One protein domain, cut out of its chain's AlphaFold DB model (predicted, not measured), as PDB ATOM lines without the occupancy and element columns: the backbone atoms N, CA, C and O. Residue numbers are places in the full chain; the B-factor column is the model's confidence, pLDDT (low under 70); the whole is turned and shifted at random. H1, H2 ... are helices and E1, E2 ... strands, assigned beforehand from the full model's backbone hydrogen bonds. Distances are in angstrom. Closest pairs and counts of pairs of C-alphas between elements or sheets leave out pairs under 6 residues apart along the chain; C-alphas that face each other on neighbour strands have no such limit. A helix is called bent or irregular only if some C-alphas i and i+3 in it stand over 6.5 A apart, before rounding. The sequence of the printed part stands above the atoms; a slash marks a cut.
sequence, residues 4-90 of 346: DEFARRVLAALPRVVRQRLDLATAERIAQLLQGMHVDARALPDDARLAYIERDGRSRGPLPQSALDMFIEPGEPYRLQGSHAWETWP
ATOM      1  N   ASP A   4     -10.487  35.532   9.904       72.75
ATOM      2  CA  ASP A   4      -9.905  35.950   8.626       72.75
ATOM      3  C   ASP A   4      -8.938  37.132   8.766       72.75
ATOM      4  O   ASP A   4      -7.919  37.194   8.078       72.75
ATOM      5  N   GLU A   5      -9.212  38.065   9.681       75.56
ATOM      6  CA  GLU A   5      -8.331  39.206   9.939       75.56
ATOM      7  C   GLU A   5      -7.065  38.760  10.682       75.56
ATOM      8  O   GLU A   5      -5.963  39.232  10.392       75.56
ATOM      9  N   PHE A   6      -7.205  37.804  11.606       66.56
ATOM     10  CA  PHE A   6      -6.068  37.181  12.280       66.56
ATOM     11  C   PHE A   6      -5.215  36.378  11.294       66.56
ATOM     12  O   PHE A   6      -4.005  36.582  11.249       66.56
ATOM     13  N   ALA A   7      -5.829  35.542  10.450       59.44
ATOM     14  CA  ALA A   7      -5.126  34.782   9.421       59.44
ATOM     15  C   ALA A   7      -4.395  35.707   8.436       59.44
ATOM     16  O   ALA A   7      -3.218  35.487   8.160       59.44
ATOM     17  N   ARG A   8      -5.027  36.803   7.986       64.38
ATOM     18  CA  ARG A   8      -4.349  37.828   7.171       64.38
ATOM     19  C   ARG A   8      -3.195  38.492   7.909       64.38
ATOM     20  O   ARG A   8      -2.155  38.700   7.300       64.38
ATOM     21  N   ARG A   9      -3.332  38.812   9.201       71.69
ATOM     22  CA  ARG A   9      -2.223  39.384   9.989       71.69
ATOM     23  C   ARG A   9      -1.080  38.401  10.201       71.69
ATOM     24  O   ARG A   9       0.066  38.836  10.193       71.69
ATOM     25  N   VAL A  10      -1.377  37.119  10.392       61.75
ATOM     26  CA  VAL A  10      -0.370  36.064  10.558       61.75
ATOM     27  C   VAL A  10       0.351  35.802   9.239       61.75
ATOM     28  O   VAL A  10       1.573  35.765   9.233       61.75
ATOM     29  N   LEU A  11      -0.367  35.722   8.116       58.09
ATOM     30  CA  LEU A  11       0.238  35.589   6.784       58.09
ATOM     31  C   LEU A  11       1.015  36.849   6.366       58.09
ATOM     32  O   LEU A  11       2.050  36.752   5.720       58.09
ATOM     33  N   ALA A  12       0.559  38.036   6.780       61.84
ATOM     34  CA  ALA A  12       1.275  39.293   6.562       61.84
ATOM     35  C   ALA A  12       2.468  39.493   7.516       61.84
ATOM     36  O   ALA A  12       3.250  40.441   7.338       61.84
ATOM     37  N   ALA A  13       2.608  38.662   8.553       67.44
ATOM     38  CA  ALA A  13       3.778  38.670   9.414       67.44
ATOM     39  C   ALA A  13       4.900  37.922   8.689       67.44
ATOM     40  O   ALA A  13       4.877  36.701   8.569       67.44
ATOM     41  N   LEU A  14       5.882  38.670   8.176       60.22
ATOM     42  CA  LEU A  14       6.987  38.063   7.439       60.22
ATOM     43  C   LEU A  14       7.775  37.090   8.324       60.22
ATOM     44  O   LEU A  14       7.867  37.307   9.541       60.22
ATOM     45  N   PRO A  15       8.415  36.084   7.700       66.12
ATOM     46  CA  PRO A  15       9.399  35.233   8.342       66.12
ATOM     47  C   PRO A  15      10.353  36.057   9.202       66.12
ATOM     48  O   PRO A  15      11.006  36.993   8.732       66.12
ATOM     49  N   ARG A  16      10.426  35.715  10.487       68.62
ATOM     50  CA  ARG A  16      11.389  36.312  11.409       68.62
ATOM     51  C   ARG A  16      12.596  35.400  11.530       68.62
ATOM     52  O   ARG A  16      12.489  34.287  12.036       68.62
ATOM     53  N   VAL A  17      13.757  35.900  11.121       68.94
ATOM     54  CA  VAL A  17      15.038  35.243  11.402       68.94
ATOM     55  C   VAL A  17      15.338  35.401  12.893       68.94
ATOM     56  O   VAL A  17      15.546  36.513  13.375       68.94
ATOM     57  N   VAL A  18      15.318  34.289  13.630       64.62
ATOM     58  CA  VAL A  18      15.442  34.296  15.098       64.62
ATOM     59  C   VAL A  18      16.902  34.436  15.540       64.62
ATOM     60  O   VAL A  18      17.177  35.135  16.515       64.62
ATOM     61  N   ARG A  19      17.853  33.803  14.836       71.44
ATOM     62  CA  ARG A  19      19.295  33.855  15.142       71.44
ATOM     63  C   ARG A  19      20.145  33.685  13.881       71.44
ATOM     64  O   ARG A  19      19.761  32.959  12.976       71.44
ATOM     65  N   GLN A  20      21.297  34.352  13.858       67.62
ATOM     66  CA  GLN A  20      22.330  34.242  12.817       67.62
ATOM     67  C   GLN A  20      23.563  33.537  13.407       67.62
ATOM     68  O   GLN A  20      23.802  33.683  14.610       67.62
ATOM     69  N   ARG A  21      24.362  32.839  12.581       76.56
ATOM     70  CA  ARG A  21      25.604  32.138  12.984       76.56
ATOM     71  C   ARG A  21      25.413  30.894  13.849       76.56
ATOM     72  O   ARG A  21      26.228  30.608  14.728       76.56
ATOM     73  N   LEU A  22      24.316  30.176  13.643       83.19
ATOM     74  CA  LEU A  22      24.178  28.832  14.193       83.19
ATOM     75  C   LEU A  22      24.791  27.841  13.215       83.19
ATOM     76  O   LEU A  22      24.559  27.933  12.015       83.19
ATOM     77  N   ASP A  23      25.533  26.875  13.748       89.12
ATOM     78  CA  ASP A  23      25.934  25.712  12.965       89.12
ATOM     79  C   ASP A  23      24.690  25.054  12.351       89.12
ATOM     80  O   ASP A  23      23.657  24.937  13.025       89.12
ATOM     81  N   LEU A  24      24.793  24.631  11.088       86.44
ATOM     82  CA  LEU A  24      23.683  24.070  10.317       86.44
ATOM     83  C   LEU A  24      22.975  22.942  11.080       86.44
ATOM     84  O   LEU A  24      21.750  22.944  11.171       86.44
ATOM     85  N   ALA A  25      23.729  22.044  11.724       91.06
ATOM     86  CA  ALA A  25      23.153  20.925  12.467       91.06
ATOM     87  C   ALA A  25      22.342  21.396  13.687       91.06
ATOM     88  O   ALA A  25      21.328  20.797  14.057       91.06
ATOM     89  N   THR A  26      22.766  22.492  14.322       90.31
ATOM     90  CA  THR A  26      22.031  23.078  15.451       90.31
ATOM     91  C   THR A  26      20.804  23.843  14.962       90.31
ATOM     92  O   THR A  26      19.734  23.727  15.562       90.31
ATOM     93  N   ALA A  27      20.930  24.590  13.862       90.56
ATOM     94  CA  ALA A  27      19.815  25.290  13.234       90.56
ATOM     95  C   ALA A  27      18.712  24.312  12.793       90.56
ATOM     96  O   ALA A  27      17.540  24.561  13.068       90.56
ATOM     97  N   GLU A  28      19.075  23.174  12.193       93.12
ATOM     98  CA  GLU A  28      18.142  22.108  11.807       93.12
ATOM     99  C   GLU A  28      17.431  21.498  13.012       93.12
ATOM    100  O   GLU A  28      16.210  21.357  12.998       93.12
ATOM    101  N   ARG A  29      18.162  21.205  14.094       93.75
ATOM    102  CA  ARG A  29      17.557  20.678  15.325       93.75
ATOM    103  C   ARG A  29      16.550  21.659  15.931       93.75
ATOM    104  O   ARG A  29      15.478  21.248  16.369       93.75
ATOM    105  N   ILE A  30      16.877  22.951  15.951       88.81
ATOM    106  CA  ILE A  30      15.959  23.993  16.433       88.81
ATOM    107  C   ILE A  30      14.751  24.118  15.496       88.81
ATOM    108  O   ILE A  30      13.627  24.230  15.977       88.81
ATOM    109  N   ALA A  31      14.958  24.064  14.177       90.94
ATOM    110  CA  ALA A  31      13.871  24.090  13.203       90.94
ATOM    111  C   ALA A  31      12.912  22.906  13.404       90.94
ATOM    112  O   ALA A  31      11.707  23.119  13.473       90.94
ATOM    113  N   GLN A  32      13.430  21.691  13.604       94.19
ATOM    114  CA  GLN A  32      12.625  20.504  13.918       94.19
ATOM    115  C   GLN A  32      11.841  20.662  15.230       94.19
ATOM    116  O   GLN A  32      10.666  20.306  15.292       94.19
ATOM    117  N   LEU A  33      12.456  21.239  16.271       92.69
ATOM    118  CA  LEU A  33      11.774  21.511  17.541       92.69
ATOM    119  C   LEU A  33      10.613  22.504  17.363       92.69
ATOM    120  O   LEU A  33       9.519  22.278  17.876       92.69
ATOM    121  N   LEU A  34      10.840  23.588  16.618       88.56
ATOM    122  CA  LEU A  34       9.818  24.589  16.299       88.56
ATOM    123  C   LEU A  34       8.687  23.995  15.444       88.56
ATOM    124  O   LEU A  34       7.515  24.253  15.716       88.56
ATOM    125  N   GLN A  35       9.018  23.140  14.476       90.62
ATOM    126  CA  GLN A  35       8.038  22.397  13.677       90.62
ATOM    127  C   GLN A  35       7.181  21.463  14.541       90.62
ATOM    128  O   GLN A  35       5.974  21.370  14.320       90.62
ATOM    129  N   GLY A  36       7.766  20.834  15.567       89.94
ATOM    130  CA  GLY A  36       7.025  20.049  16.561       89.94
ATOM    131  C   GLY A  36       5.995  20.866  17.351       89.94
ATOM    132  O   GLY A  36       5.013  20.313  17.832       89.94
ATOM    133  N   MET A  37       6.175  22.187  17.428       89.88
ATOM    134  CA  MET A  37       5.216  23.139  18.003       89.88
ATOM    135  C   MET A  37       4.307  23.786  16.945       89.88
ATOM    136  O   MET A  37       3.679  24.809  17.214       89.88
ATOM    137  N   HIS A  38       4.236  23.211  15.740       84.56
ATOM    138  CA  HIS A  38       3.466  23.714  14.600       84.56
ATOM    139  C   HIS A  38       3.895  25.104  14.090       84.56
ATOM    140  O   HIS A  38       3.101  25.816  13.477       84.56
ATOM    141  N   VAL A  39       5.153  25.495  14.310       83.38
ATOM    142  CA  VAL A  39       5.745  26.707  13.725       83.38
ATOM    143  C   VAL A  39       6.481  26.326  12.437       83.38
ATOM    144  O   VAL A  39       7.354  25.460  12.471       83.38
ATOM    145  N   ASP A  40       6.174  26.976  11.306       79.81
ATOM    146  CA  ASP A  40       6.937  26.780  10.059       79.81
ATOM    147  C   ASP A  40       8.320  27.429  10.198       79.81
ATOM    148  O   ASP A  40       8.520  28.624   9.966       79.81
ATOM    149  N   ALA A  41       9.270  26.630  10.670       85.19
ATOM    150  CA  ALA A  41      10.661  27.001  10.824       85.19
ATOM    151  C   ALA A  41      11.512  26.167   9.874       85.19
ATOM    152  O   ALA A  41      11.357  24.949   9.784       85.19
ATOM    153  N   ARG A  42      12.452  26.814   9.186       84.31
ATOM    154  CA  ARG A  42      13.414  26.147   8.306       84.31
ATOM    155  C   ARG A  42      14.812  26.632   8.643       84.31
ATOM    156  O   ARG A  42      15.021  27.831   8.822       84.31
ATOM    157  N   ALA A  43      15.752  25.699   8.745       87.19
ATOM    158  CA  ALA A  43      17.159  26.046   8.821       87.19
ATOM    159  C   ALA A  43      17.591  26.586   7.461       87.19
ATOM    160  O   ALA A  43      17.290  25.987   6.426       87.19
ATOM    161  N   LEU A  44      18.260  27.731   7.473       79.50
ATOM    162  CA  LEU A  44      18.857  28.298   6.280       79.50
ATOM    163  C   LEU A  44      20.373  28.312   6.423       79.50
ATOM    164  O   LEU A  44      20.864  28.583   7.520       79.50
ATOM    165  N   PRO A  45      21.107  28.037   5.336       79.44
ATOM    166  CA  PRO A  45      22.553  28.083   5.372       79.44
ATOM    167  C   PRO A  45      23.028  29.548   5.458       79.44
ATOM    168  O   PRO A  45      22.400  30.457   4.911       79.44
ATOM    169  N   ASP A  46      24.116  29.782   6.198       75.56
ATOM    170  CA  ASP A  46      24.621  31.126   6.542       75.56
ATOM    171  C   ASP A  46      25.110  31.932   5.317       75.56
ATOM    172  O   ASP A  46      25.238  33.155   5.384       75.56
ATOM    173  N   ASP A  47      25.390  31.269   4.194       75.50
ATOM    174  CA  ASP A  47      25.796  31.872   2.920       75.50
ATOM    175  C   ASP A  47      24.610  32.351   2.064       75.50
ATOM    176  O   ASP A  47      24.805  32.973   1.013       75.50
ATOM    177  N   ALA A  48      23.374  32.123   2.519       80.38
ATOM    178  CA  ALA A  48      22.192  32.635   1.849       80.38
ATOM    179  C   ALA A  48      22.181  34.170   1.871       80.38
ATOM    180  O   ALA A  48      22.123  34.810   2.923       80.38
ATOM    181  N   ARG A  49      22.190  34.781   0.681       88.00
ATOM    182  CA  ARG A  49      22.053  36.235   0.540       88.00
ATOM    183  C   ARG A  49      20.725  36.671   1.145       88.00
ATOM    184  O   ARG A  49      19.668  36.212   0.718       88.00
ATOM    185  N   LEU A  50      20.782  37.559   2.131       91.25
ATOM    186  CA  LEU A  50      19.587  38.138   2.731       91.25
ATOM    187  C   LEU A  50      19.151  39.380   1.950       91.25
ATOM    188  O   LEU A  50      19.955  40.039   1.296       91.25
ATOM    189  N   ALA A  51      17.878  39.716   2.047       94.06
ATOM    190  CA  ALA A  51      17.232  40.838   1.411       94.06
ATOM    191  C   ALA A  51      16.261  41.514   2.383       94.06
ATOM    192  O   ALA A  51      15.733  40.902   3.315       94.06
ATOM    193  N   TYR A  52      16.050  42.801   2.156       94.25
ATOM    194  CA  TYR A  52      15.089  43.638   2.856       94.25
ATOM    195  C   TYR A  52      14.070  44.136   1.838       94.25
ATOM    196  O   TYR A  52      14.469  44.561   0.761       94.25
ATOM    197  N   ILE A  53      12.788  44.094   2.177       94.69
ATOM    198  CA  ILE A  53      11.682  44.572   1.338       94.69
ATOM    199  C   ILE A  53      11.187  45.884   1.941       94.69
ATOM    200  O   ILE A  53      10.991  45.954   3.155       94.69
ATOM    201  N   GLU A  54      10.985  46.929   1.148       94.88
ATOM    202  CA  GLU A  54      10.367  48.168   1.622       94.88
ATOM    203  C   GLU A  54       8.878  48.176   1.259       94.88
ATOM    204  O   GLU A  54       8.501  48.243   0.095       94.88
ATOM    205  N   ARG A  55       8.027  48.107   2.290       92.31
ATOM    206  CA  ARG A  55       6.565  48.151   2.165       92.31
ATOM    207  C   ARG A  55       6.016  49.179   3.144       92.31
ATOM    208  O   ARG A  55       6.393  49.176   4.319       92.31
ATOM    209  N   ASP A  56       5.164  50.080   2.666       91.88
ATOM    210  CA  ASP A  56       4.577  51.172   3.463       91.88
ATOM    211  C   ASP A  56       5.625  52.093   4.130       91.88
ATOM    212  O   ASP A  56       5.454  52.541   5.268       91.88
ATOM    213  N   GLY A  57       6.765  52.325   3.467       91.81
ATOM    214  CA  GLY A  57       7.884  53.109   4.015       91.81
ATOM    215  C   GLY A  57       8.589  52.447   5.208       91.81
ATOM    216  O   GLY A  57       9.322  53.102   5.952       91.81
ATOM    217  N   ARG A  58       8.350  51.147   5.437       90.94
ATOM    218  CA  ARG A  58       9.038  50.346   6.451       90.94
ATOM    219  C   ARG A  58       9.827  49.229   5.786       90.94
ATOM    220  O   ARG A  58       9.287  48.412   5.048       90.94
ATOM    221  N   SER A  59      11.109  49.150   6.131       90.94
ATOM    222  CA  SER A  59      11.960  48.021   5.764       90.94
ATOM    223  C   SER A  59      11.559  46.784   6.568       90.94
ATOM    224  O   SER A  59      11.629  46.779   7.799       90.94
ATOM    225  N   ARG A  60      11.188  45.715   5.871       89.00
ATOM    226  CA  ARG A  60      10.873  44.395   6.412       89.00
ATOM    227  C   ARG A  60      11.991  43.418   6.048       89.00
ATOM    228  O   ARG A  60      12.420  43.360   4.904       89.00
ATOM    229  N   GLY A  61      12.505  42.682   7.027       78.31
ATOM    230  CA  GLY A  61      13.595  41.724   6.828       78.31
ATOM    231  C   GLY A  61      14.544  41.648   8.022       78.31
ATOM    232  O   GLY A  61      14.364  42.390   8.993       78.31
ATOM    233  N   PRO A  62      15.548  40.760   7.979       87.69
ATOM    234  CA  PRO A  62      16.075  40.096   6.782       87.69
ATOM    235  C   PRO A  62      15.282  38.852   6.340       87.69
ATOM    236  O   PRO A  62      14.917  38.033   7.177       87.69
ATOM    237  N   LEU A  63      15.070  38.694   5.031       89.62
ATOM    238  CA  LEU A  63      14.587  37.457   4.400       89.62
ATOM    239  C   LEU A  63      15.653  36.876   3.475       89.62
ATOM    240  O   LEU A  63      16.413  37.639   2.894       89.62
ATOM    241  N   PRO A  64      15.713  35.560   3.273       89.62
ATOM    242  CA  PRO A  64      16.589  35.000   2.257       89.62
ATOM    243  C   PRO A  64      16.108  35.299   0.841       89.62
ATOM    244  O   PRO A  64      14.909  35.299   0.569       89.62
ATOM    245  N   GLN A  65      17.059  35.490  -0.075       89.31
ATOM    246  CA  GLN A  65      16.784  35.814  -1.474       89.31
ATOM    247  C   GLN A  65      15.888  34.766  -2.147       89.31
ATOM    248  O   GLN A  65      14.996  35.131  -2.897       89.31
ATOM    249  N   SER A  66      16.061  33.481  -1.829       86.75
ATOM    250  CA  SER A  66      15.229  32.397  -2.368       86.75
ATOM    251  C   SER A  66      13.777  32.415  -1.879       86.75
ATOM    252  O   SER A  66      12.942  31.722  -2.443       86.75
ATOM    253  N   ALA A  67      13.475  33.146  -0.802       86.94
ATOM    254  CA  ALA A  67      12.111  33.323  -0.316       86.94
ATOM    255  C   ALA A  67      11.477  34.625  -0.820       86.94
ATOM    256  O   ALA A  67      10.284  34.808  -0.601       86.94
ATOM    257  N   LEU A  68      12.234  35.518  -1.475       88.88
ATOM    258  CA  LEU A  68      11.691  36.787  -1.970       88.88
ATOM    259  C   LEU A  68      10.465  36.549  -2.844       88.88
ATOM    260  O   LEU A  68       9.436  37.124  -2.526       88.88
ATOM    261  N   ASP A  69      10.534  35.625  -3.809       88.88
ATOM    262  CA  ASP A  69       9.427  35.270  -4.716       88.88
ATOM    263  C   ASP A  69       8.086  35.003  -4.011       88.88
ATOM    264  O   ASP A  69       7.025  35.210  -4.588       88.88
ATOM    265  N   MET A  70       8.119  34.527  -2.764       85.12
ATOM    266  CA  MET A  70       6.918  34.185  -1.998       85.12
ATOM    267  C   MET A  70       6.357  35.360  -1.187       85.12
ATOM    268  O   MET A  70       5.183  35.339  -0.823       85.12
ATOM    269  N   PHE A  71       7.186  36.354  -0.855       86.69
ATOM    270  CA  PHE A  71       6.834  37.423   0.089       86.69
ATOM    271  C   PHE A  71       6.806  38.816  -0.526       86.69
ATOM    272  O   PHE A  71       6.154  39.701   0.030       86.69
ATOM    273  N   ILE A  72       7.532  39.027  -1.617       92.88
ATOM    274  CA  ILE A  72       7.575  40.305  -2.309       92.88
ATOM    275  C   ILE A  72       6.479  40.360  -3.369       92.88
ATOM    276  O   ILE A  72       6.236  39.386  -4.080       92.88
ATOM    277  N   GLU A  73       5.798  41.495  -3.458       91.38
ATOM    278  CA  GLU A  73       4.841  41.730  -4.534       91.38
ATOM    279  C   GLU A  73       5.576  42.289  -5.769       91.38
ATOM    280  O   GLU A  73       6.590  42.986  -5.633       91.38
ATOM    281  N   PRO A  74       5.101  41.984  -6.990       92.56
ATOM    282  CA  PRO A  74       5.628  42.579  -8.213       92.56
ATOM    283  C   PRO A  74       5.730  44.105  -8.116       92.56
ATOM    284  O   PRO A  74       4.784  44.771  -7.698       92.56
ATOM    285  N   GLY A  75       6.878  44.672  -8.498       94.00
ATOM    286  CA  GLY A  75       7.097  46.119  -8.447       94.00
ATOM    287  C   GLY A  75       7.487  46.676  -7.072       94.00
ATOM    288  O   GLY A  75       7.750  47.877  -6.963       94.00
ATOM    289  N   GLU A  76       7.584  45.851  -6.026       95.44
ATOM    290  CA  GLU A  76       8.063  46.324  -4.727       95.44
ATOM    291  C   GLU A  76       9.584  46.546  -4.705       95.44
ATOM    292  O   GLU A  76      10.350  45.772  -5.294       95.44
ATOM    293  N   PRO A  77      10.059  47.591  -4.001       96.19
ATOM    294  CA  PRO A  77      11.479  47.808  -3.792       96.19
ATOM    295  C   PRO A  77      12.052  46.807  -2.779       96.19
ATOM    296  O   PRO A  77      11.539  46.624  -1.672       96.19
ATOM    297  N   TYR A  78      13.183  46.204  -3.130       96.50
ATOM    298  CA  TYR A  78      13.986  45.360  -2.258       96.50
ATOM    299  C   TYR A  78      15.457  45.761  -2.284       96.50
ATOM    300  O   TYR A  78      15.941  46.437  -3.185       96.50
ATOM    301  N   ARG A  79      16.202  45.339  -1.268       96.19
ATOM    302  CA  ARG A  79      17.637  45.581  -1.155       96.19
ATOM    303  C   ARG A  79      18.331  44.350  -0.611       96.19
ATOM    304  O   ARG A  79      18.032  43.910   0.499       96.19
ATOM    305  N   LEU A  80      19.308  43.838  -1.352       94.88
ATOM    306  CA  LEU A  80      20.182  42.767  -0.875       94.88
ATOM    307  C   LEU A  80      21.078  43.264   0.269       94.88
ATOM    308  O   LEU A  80      21.562  44.396   0.264       94.88
ATOM    309  N   GLN A  81      21.325  42.415   1.260       91.44
ATOM    310  CA  GLN A  81      22.208  42.710   2.381       91.44
ATOM    311  C   GLN A  81      23.629  42.975   1.863       91.44
ATOM    312  O   GLN A  81      24.227  42.138   1.195       91.44
ATOM    313  N   GLY A  82      24.159  44.162   2.165       90.94
ATOM    314  CA  GLY A  82      25.448  44.636   1.652       90.94
ATOM    315  C   GLY A  82      25.351  45.469   0.370       90.94
ATOM    316  O   GLY A  82      26.306  46.171   0.050       90.94
ATOM    317  N   SER A  83      24.206  45.470  -0.320       93.75
ATOM    318  CA  SER A  83      23.927  46.447  -1.376       93.75
ATOM    319  C   SER A  83      23.425  47.759  -0.771       93.75
ATOM    320  O   SER A  83      22.701  47.772   0.227       93.75
ATOM    321  N   HIS A  84      23.810  48.876  -1.384       92.69
ATOM    322  CA  HIS A  84      23.329  50.209  -1.016       92.69
ATOM    323  C   HIS A  84      22.129  50.662  -1.855       92.69
ATOM    324  O   HIS A  84      21.428  51.584  -1.444       92.69
ATOM    325  N   ALA A  85      21.889  50.024  -3.003       96.12
ATOM    326  CA  ALA A  85      20.819  50.386  -3.921       96.12
ATOM    327  C   ALA A  85      19.551  49.575  -3.638       96.12
ATOM    328  O   ALA A  85      19.628  48.376  -3.366       96.12
ATOM    329  N   TRP A  86      18.400  50.243  -3.711       95.94
ATOM    330  CA  TRP A  86      17.105  49.579  -3.801       95.94
ATOM    331  C   TRP A  86      16.864  49.183  -5.256       95.94
ATOM    332  O   TRP A  86      17.004  50.006  -6.160       95.94
ATOM    333  N   GLU A  87      16.537  47.919  -5.465       96.31
ATOM    334  CA  GLU A  87      16.151  47.339  -6.743       96.31
ATOM    335  C   GLU A  87      14.643  47.091  -6.725       96.31
ATOM    336  O   GLU A  87      14.059  46.849  -5.674       96.31
ATOM    337  N   THR A  88      13.992  47.167  -7.878       96.06
ATOM    338  CA  THR A  88      12.564  46.858  -7.996       96.06
ATOM    339  C   THR A  88      12.412  45.389  -8.355       96.06
ATOM    340  O   THR A  88      13.072  44.924  -9.287       96.06
ATOM    341  N   TRP A  89      11.574  44.653  -7.622       94.75
ATOM    342  CA  TRP A  89      11.334  43.248  -7.926       94.75
ATOM    343  C   TRP A  89      10.669  43.120  -9.297       94.75
ATOM    344  O   TRP A  89       9.656  43.794  -9.531       94.75
ATOM    345  N   PRO A  90      11.229  42.312 -10.214       90.94
ATOM    346  CA  PRO A  90      10.664  42.164 -11.542       90.94
ATOM    347  C   PRO A  90       9.252  41.594 -11.438       90.94
ATOM    348  O   PRO A  90       8.979  40.700 -10.636       90.94
TER     349      PRO A  90
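What this domain is: This is residues 4 to 90 of the 346 residues of an uncharacterized protein of Rhodanobacter lindaniclasticus (UniProt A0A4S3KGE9). A small antiparallel sheet of three strands has one short helix, H3, over a face, while two further helices lie well away from it on long links. Residues 4 to 10 of H1 stick out free, and H2 makes a separate arm, with the link after it, residues 37 to 49, folding back toward the sheet. The printed part has 87 residues, with three named helices and three named strands in the order H1, H2, E1, E2, H3, E3; the sheet runs E2, E1, E3, and the class is mixed, helices and strands. It is only just compact, close to loose, with a radius of gyration of the C-alphas of 14.1 A, and its outline is flat, spanning 36 by 36 by 19 A.

Where its parts are: H1, residues 4 to 11, begins at C-alpha 4 at (-9.905, 35.950, 8.626) and is 10.3 A long. H2, residues 24 to 36, runs 18.2 A from C-alpha 24 at (23.683, 24.070, 10.317). E1 is residues 50 to 55, 16.4 A, and E2 is residues 58 to 64, 17.6 A. H3, residues 65 to 71, is 10.2 A long and only just irregular: C-alphas 66 and 69 are 6.9 A apart. E3, residues 77 to 80, is 10.5 A long and ends at C-alpha 80 at (20.182, 42.767, -0.875).

How they stand to each other: E1 is the inner strand of the sheet; E2 and E3 are its edge strands. E1 and E2 form a hairpin, antiparallel at 152 degrees, with N 51 and O 63 within hydrogen-bond range at 2.7 A. E1 and E3 are antiparallel at 161 degrees, with N 52 and O 79 at 2.8 A. H3 is on the sheet at a height over the sheet of 7.8 A, over E1, and runs along the strands, at 24 degrees to E1 on the local plane; the closest C-alphas of H3 and E1 are those of Gln 65 and Leu 50, 5.6 A apart. E2, H3 and E3 form a split strand-helix-strand unit, two strands running the same way with E1 between them, and its crossover is right-handed. Residues 77 to 78 of E3 also pair, antiparallel, with residues 87 to 88. H1 and H2 are not on the sheet and are apart from each other. In H1 and H2 every O i to N i+4 pair is within hydrogen-bond range; in H3 it is 1 of 3, beside 3 of 4 O i to N i+3 pairs.

The domain as a whole: The two C-alphas farthest apart are those of Gly 36 and Ala 85, at 39.1 A. The printed part has no cut. The links H1 to H2, of 12 residues, and H2 to E1, of 13, are long. The mean pLDDT of the printed part is 85.0; 13 residues are under 70, namely 6 to 8, 10 to 18 and 20.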